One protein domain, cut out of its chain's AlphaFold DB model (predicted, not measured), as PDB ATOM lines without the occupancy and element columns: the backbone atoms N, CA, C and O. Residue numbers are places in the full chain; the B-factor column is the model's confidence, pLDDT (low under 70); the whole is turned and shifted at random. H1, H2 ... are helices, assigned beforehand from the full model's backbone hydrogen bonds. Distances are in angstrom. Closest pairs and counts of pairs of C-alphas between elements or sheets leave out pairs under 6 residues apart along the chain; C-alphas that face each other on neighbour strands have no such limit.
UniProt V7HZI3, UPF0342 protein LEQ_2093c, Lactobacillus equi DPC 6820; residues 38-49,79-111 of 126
ATOM      1  N   LEU A  38      -9.142 -11.940 -15.313       98.19
ATOM      2  CA  LEU A  38      -9.243 -12.586 -16.623       98.19
ATOM      3  C   LEU A  38     -10.182 -13.797 -16.573       98.19
ATOM      4  O   LEU A  38     -11.044 -13.965 -17.437       98.19
ATOM      5  N   LYS A  39     -10.035 -14.637 -15.544       98.00
ATOM      6  CA  LYS A  39     -10.892 -15.806 -15.344       98.00
ATOM      7  C   LYS A  39     -12.356 -15.395 -15.182       98.00
ATOM      8  O   LYS A  39     -13.221 -15.995 -15.817       98.00
ATOM      9  N   GLN A  40     -12.630 -14.370 -14.379       98.06
ATOM     10  CA  GLN A  40     -13.986 -13.867 -14.174       98.06
ATOM     11  C   GLN A  40     -14.584 -13.296 -15.468       98.06
ATOM     12  O   GLN A  40     -15.721 -13.623 -15.802       98.06
ATOM     13  N   ALA A  41     -13.819 -12.504 -16.226       97.88
ATOM     14  CA  ALA A  41     -14.254 -11.970 -17.517       97.88
ATOM     15  C   ALA A  41     -14.584 -13.095 -18.513       97.88
ATOM     16  O   ALA A  41     -15.582 -13.024 -19.229       97.88
ATOM     17  N   TYR A  42     -13.800 -14.177 -18.509       97.69
ATOM     18  CA  TYR A  42     -14.064 -15.353 -19.337       97.69
ATOM     19  C   TYR A  42     -15.354 -16.077 -18.934       97.69
ATOM     20  O   TYR A  42     -16.142 -16.474 -19.793       97.69
ATOM     21  N   GLU A  43     -15.603 -16.240 -17.635       97.69
ATOM     22  CA  GLU A  43     -16.849 -16.827 -17.136       97.69
ATOM     23  C   GLU A  43     -18.070 -15.969 -17.493       97.69
ATOM     24  O   GLU A  43     -19.087 -16.518 -17.918       97.69
ATOM     25  N   THR A  44     -17.954 -14.642 -17.397       96.12
ATOM     26  CA  THR A  44     -18.991 -13.697 -17.829       96.12
ATOM     27  C   THR A  44     -19.242 -13.784 -19.333       96.12
ATOM     28  O   THR A  44     -20.393 -13.893 -19.747       96.12
ATOM     29  N   LEU A  45     -18.189 -13.820 -20.156       96.88
ATOM     30  CA  LEU A  45     -18.323 -13.980 -21.604       96.88
ATOM     31  C   LEU A  45     -19.089 -15.258 -21.962       96.88
ATOM     32  O   LEU A  45     -19.947 -15.234 -22.831       96.88
ATOM     33  N   LYS A  46     -18.823 -16.378 -21.283       96.69
ATOM     34  CA  LYS A  46     -19.506 -17.655 -21.559       96.69
ATOM     35  C   LYS A  46     -21.017 -17.621 -21.326       96.69
ATOM     36  O   LYS A  46     -21.713 -18.502 -21.828       96.69
ATOM     37  N   GLN A  47     -21.510 -16.670 -20.538       95.88
ATOM     38  CA  GLN A  47     -22.943 -16.475 -20.307       95.88
ATOM     39  C   GLN A  47     -23.603 -15.681 -21.445       95.88
ATOM     40  O   GLN A  47     -24.818 -15.759 -21.618       95.88
ATOM     41  N   ASP A  48     -22.807 -14.971 -22.243       92.19
ATOM     42  CA  ASP A  48     -23.215 -14.244 -23.438       92.19
ATOM     43  C   ASP A  48     -22.988 -15.130 -24.672       92.19
ATOM     44  O   ASP A  48     -21.880 -15.259 -25.194       92.19
ATOM     45  N   GLY A  49     -24.045 -15.822 -25.107       93.19
ATOM     46  CA  GLY A  49     -23.943 -16.842 -26.154       93.19
ATOM     47  C   GLY A  49     -23.424 -16.311 -27.494       93.19
ATOM     48  O   GLY A  49     -22.680 -17.018 -28.174       93.19
ATOM     49  N   MET A  79      -7.097 -11.164 -43.924       90.19
ATOM     50  CA  MET A  79      -7.060  -9.827 -43.330       90.19
ATOM     51  C   MET A  79      -8.453  -9.191 -43.276       90.19
ATOM     52  O   MET A  79      -8.807  -8.577 -42.271       90.19
ATOM     53  N   GLU A  80      -9.266  -9.373 -44.319       92.69
ATOM     54  CA  GLU A  80     -10.657  -8.901 -44.349       92.69
ATOM     55  C   GLU A  80     -11.515  -9.595 -43.284       92.69
ATOM     56  O   GLU A  80     -12.263  -8.935 -42.558       92.69
ATOM     57  N   LYS A  81     -11.365 -10.917 -43.126       89.75
ATOM     58  CA  LYS A  81     -12.043 -11.678 -42.063       89.75
ATOM     59  C   LYS A  81     -11.635 -11.202 -40.674       89.75
ATOM     60  O   LYS A  81     -12.503 -10.997 -39.825       89.75
ATOM     61  N   LEU A  82     -10.339 -10.985 -40.448       88.38
ATOM     62  CA  LEU A  82      -9.836 -10.462 -39.180       88.38
ATOM     63  C   LEU A  82     -10.425  -9.078 -38.874       88.38
ATOM     64  O   LEU A  82     -10.864  -8.831 -37.752       88.38
ATOM     65  N   GLN A  83     -10.481  -8.191 -39.870       89.88
ATOM     66  CA  GLN A  83     -11.050  -6.855 -39.708       89.88
ATOM     67  C   GLN A  83     -12.549  -6.905 -39.379       89.88
ATOM     68  O   GLN A  83     -12.999  -6.192 -38.483       89.88
ATOM     69  N   ALA A  84     -13.313  -7.768 -40.054       92.06
ATOM     70  CA  ALA A  84     -14.737  -7.951 -39.784       92.06
ATOM     71  C   ALA A  84     -14.991  -8.487 -38.363       92.06
ATOM     72  O   ALA A  84     -15.889  -8.011 -37.671       92.06
ATOM     73  N   LEU A  85     -14.180  -9.443 -37.896       88.50
ATOM     74  CA  LEU A  85     -14.249  -9.928 -36.514       88.50
ATOM     75  C   LEU A  85     -13.877  -8.831 -35.509       88.50
ATOM     76  O   LEU A  85     -14.545  -8.695 -34.488       88.50
ATOM     77  N   GLY A  86     -12.869  -8.010 -35.817       87.56
ATOM     78  CA  GLY A  86     -12.474  -6.874 -34.983       87.56
ATOM     79  C   GLY A  86     -13.582  -5.831 -34.811       87.56
ATOM     80  O   GLY A  86     -13.748  -5.299 -33.720       87.56
ATOM     81  N   GLN A  87     -14.388  -5.578 -35.846       90.44
ATOM     82  CA  GLN A  87     -15.556  -4.696 -35.733       90.44
ATOM     83  C   GLN A  87     -16.615  -5.271 -34.795       90.44
ATOM     84  O   GLN A  87     -17.140  -4.547 -33.954       90.44
ATOM     85  N   LYS A  88     -16.872  -6.581 -34.884       89.69
ATOM     86  CA  LYS A  88     -17.824  -7.252 -33.997       89.69
ATOM     87  C   LYS A  88     -17.404  -7.157 -32.534       89.69
ATOM     88  O   LYS A  88     -18.258  -6.948 -31.693       89.69
ATOM     89  N   VAL A  89     -16.111  -7.253 -32.212       89.50
ATOM     90  CA  VAL A  89     -15.620  -7.119 -30.823       89.50
ATOM     91  C   VAL A  89     -16.115  -5.838 -30.147       89.50
ATOM     92  O   VAL A  89     -16.489  -5.879 -28.976       89.50
ATOM     93  N   GLU A  90     -16.140  -4.713 -30.866       88.88
ATOM     94  CA  GLU A  90     -16.582  -3.425 -30.311       88.88
ATOM     95  C   GLU A  90     -18.069  -3.414 -29.929       88.88
ATOM     96  O   GLU A  90     -18.482  -2.615 -29.088       88.88
ATOM     97  N   GLU A  91     -18.870  -4.313 -30.504       92.00
ATOM     98  CA  GLU A  91     -20.303  -4.440 -30.230       92.00
ATOM     99  C   GLU A  91     -20.593  -5.224 -28.937       92.00
ATOM    100  O   GLU A  91     -21.680  -5.082 -28.375       92.00
ATOM    101  N   PHE A  92     -19.627  -6.000 -28.420       94.25
ATOM    102  CA  PHE A  92     -19.811  -6.870 -27.250       94.25
ATOM    103  C   PHE A  92     -18.916  -6.442 -26.076       94.25
ATOM    104  O   PHE A  92     -17.738  -6.809 -26.014       94.25
ATOM    105  N   PRO A  93     -19.467  -5.724 -25.076       94.12
ATOM    106  CA  PRO A  93     -18.709  -5.283 -23.905       94.12
ATOM    107  C   PRO A  93     -18.038  -6.426 -23.134       94.12
ATOM    108  O   PRO A  93     -16.920  -6.265 -22.653       94.12
ATOM    109  N   SER A  94     -18.694  -7.588 -23.043       95.44
ATOM    110  CA  SER A  94     -18.175  -8.798 -22.386       95.44
ATOM    111  C   SER A  94     -16.900  -9.322 -23.061       95.44
ATOM    112  O   SER A  94     -15.953  -9.728 -22.386       95.44
ATOM    113  N   LEU A  95     -16.849  -9.261 -24.393       95.00
ATOM    114  CA  LEU A  95     -15.694  -9.667 -25.188       95.00
ATOM    115  C   LEU A  95     -14.558  -8.648 -25.092       95.00
ATOM    116  O   LEU A  95     -13.403  -9.026 -24.900       95.00
ATOM    117  N   LYS A  96     -14.888  -7.356 -25.160       94.62
ATOM    118  CA  LYS A  96     -13.918  -6.271 -24.989       94.62
ATOM    119  C   LYS A  96     -13.236  -6.326 -23.623       94.62
ATOM    120  O   LYS A  96     -12.012  -6.232 -23.551       94.62
ATOM    121  N   GLU A  97     -14.011  -6.536 -22.561       95.62
ATOM    122  CA  GLU A  97     -13.489  -6.695 -21.202       95.62
ATOM    123  C   GLU A  97     -12.524  -7.885 -21.121       95.62
ATOM    124  O   GLU A  97     -11.408  -7.735 -20.622       95.62
ATOM    125  N   LEU A  98     -12.901  -9.044 -21.681       96.62
ATOM    126  CA  LEU A  98     -12.018 -10.212 -21.727       96.62
ATOM    127  C   LEU A  98     -10.677  -9.880 -22.395       96.62
ATOM    128  O   LEU A  98      -9.623 -10.180 -21.834       96.62
ATOM    129  N   MET A  99     -10.711  -9.245 -23.568       93.56
ATOM    130  CA  MET A  99      -9.503  -8.902 -24.322       93.56
ATOM    131  C   MET A  99      -8.608  -7.913 -23.569       93.56
ATOM    132  O   MET A  99      -7.388  -8.071 -23.554       93.56
ATOM    133  N   MET A 100      -9.197  -6.920 -22.895       95.81
ATOM    134  CA  MET A 100      -8.445  -5.979 -22.061       95.81
ATOM    135  C   MET A 100      -7.744  -6.691 -20.898       95.81
ATOM    136  O   MET A 100      -6.562  -6.444 -20.650       95.81
ATOM    137  N   LYS A 101      -8.440  -7.601 -20.204       97.75
ATOM    138  CA  LYS A 101      -7.846  -8.387 -19.111       97.75
ATOM    139  C   LYS A 101      -6.759  -9.340 -19.610       97.75
ATOM    140  O   LYS A 101      -5.724  -9.472 -18.958       97.75
ATOM    141  N   GLU A 102      -6.942  -9.948 -20.783       95.81
ATOM    142  CA  GLU A 102      -5.933 -10.816 -21.405       95.81
ATOM    143  C   GLU A 102      -4.671 -10.015 -21.767       95.81
ATOM    144  O   GLU A 102      -3.557 -10.472 -21.510       95.81
ATOM    145  N   GLN A 103      -4.827  -8.782 -22.267       95.88
ATOM    146  CA  GLN A 103      -3.703  -7.890 -22.566       95.88
ATOM    147  C   GLN A 103      -2.890  -7.538 -21.311       95.88
ATOM    148  O   GLN A 103      -1.660  -7.577 -21.355       95.88
ATOM    149  N   VAL A 104      -3.552  -7.220 -20.193       96.44
ATOM    150  CA  VAL A 104      -2.870  -6.918 -18.922       96.44
ATOM    151  C   VAL A 104      -2.056  -8.122 -18.445       96.44
ATOM    152  O   VAL A 104      -0.878  -7.978 -18.116       96.44
ATOM    153  N   LEU A 105      -2.640  -9.324 -18.467       95.50
ATOM    154  CA  LEU A 105      -1.914 -10.537 -18.085       95.50
ATOM    155  C   LEU A 105      -0.733 -10.821 -19.031       95.50
ATOM    156  O   LEU A 105       0.340 -11.218 -18.581       95.50
ATOM    157  N   SER A 106      -0.905 -10.573 -20.332       95.31
ATOM    158  CA  SER A 106       0.160 -10.712 -21.331       95.31
ATOM    159  C   SER A 106       1.353  -9.795 -21.040       95.31
ATOM    160  O   SER A 106       2.496 -10.230 -21.165       95.31
ATOM    161  N   MET A 107       1.124  -8.559 -20.582       95.94
ATOM    162  CA  MET A 107       2.211  -7.651 -20.182       95.94
ATOM    163  C   MET A 107       3.061  -8.252 -19.057       95.94
ATOM    164  O   MET A 107       4.280  -8.320 -19.195       95.94
ATOM    165  N   ILE A 108       2.426  -8.790 -18.011       94.06
ATOM    166  CA  ILE A 108       3.122  -9.440 -16.887       94.06
ATOM    167  C   ILE A 108       3.949 -10.639 -17.370       94.06
ATOM    168  O   ILE A 108       5.105 -10.808 -16.981       94.06
ATOM    169  N   ILE A 109       3.379 -11.468 -18.249       93.94
ATOM    170  CA  ILE A 109       4.075 -12.632 -18.815       93.94
ATOM    171  C   ILE A 109       5.282 -12.189 -19.654       93.94
ATOM    172  O   ILE A 109       6.355 -12.788 -19.559       93.94
ATOM    173  N   ASN A 110       5.134 -11.128 -20.448       95.81
ATOM    174  CA  ASN A 110       6.213 -10.595 -21.275       95.81
ATOM    175  C   ASN A 110       7.339  -9.988 -20.428       95.81
ATOM    176  O   ASN A 110       8.510 -10.196 -20.742       95.81
ATOM    177  N   GLU A 111       7.012  -9.295 -19.337       94.75
ATOM    178  CA  GLU A 111       7.997  -8.797 -18.372       94.75
ATOM    179  C   GLU A 111       8.766  -9.946 -17.711       94.75
ATOM    180  O   GLU A 111       9.997  -9.907 -17.642       94.75
TER     181      GLU A 111
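Overview. This is residues 38 to 49 and 79 to 111 of the 126 residues of the protein "UPF0342 protein LEQ_2093c" of Lactobacillus equi DPC 6820 (UniProt V7HZI3). H1 and H3, two helices side by side and running opposite ways, make the core, and H2 makes a corner with H3 at their tight link, as one limb of a V. The far parts of that V stick out, residues 79 to 87 of H2 and residues 106 to 111 of H3. The printed part has 45 residues, with three named helices in the order H1, H2, H3 and no named strand, and its class is all helix. It is loose, with a radius of gyration of the C-alphas of 12.0 A, and flat, spanning 32 by 27 by 11 A.

Arrangement. H1, residues 38 to 47, touches H3, residues 93 to 111, and the closest C-alphas, those of Leu 38 and Lys 101, are 5.1 A apart. Their lines stand at a shallow tilt of 24 degrees, opposite ways. H2, residues 79 to 91, and H3 only just touch, with 3 pairs of C-alphas within 8 A, and touch only at the corner by their link. There H2 touches H3 with residues 89 to 90 alone, and H3 touches H2 with residues 95 to 96 alone; the closest C-alphas, those of Val 89 and Lys 96, are 6.1 A apart. H2 and H3 stand at a steep tilt of 66 degrees, opposite ways. H1 and H2 are apart. Every O i to N i+4 pair is within hydrogen-bond range in H3, against 5 of 6 in H1 and 7 of 9 in H2.

Along the chain. H1 begins at C-alpha 38, (-9.243, -12.586, -16.623), and is 14.7 A long from first to last C-alpha. H2 begins at C-alpha 79, (-7.060, -9.827, -43.330), and is 19.4 A long. H3, the longest helix, is 27.5 A long and ends at C-alpha 111, (7.997, -8.797, -18.372).

Size, cuts and confidence. The C-alphas farthest apart, those of Gly 49 and Glu 111, are 33.8 A apart. Residues 50 to 78 are not printed, and C-alphas 49 and 79 are 25.1 A apart across this cut, which lies in the link from H1 to H2. The link from H2 to H3 is tight, with 1 residue. The mean pLDDT of the printed part is 94.1, and no printed residue is under 70.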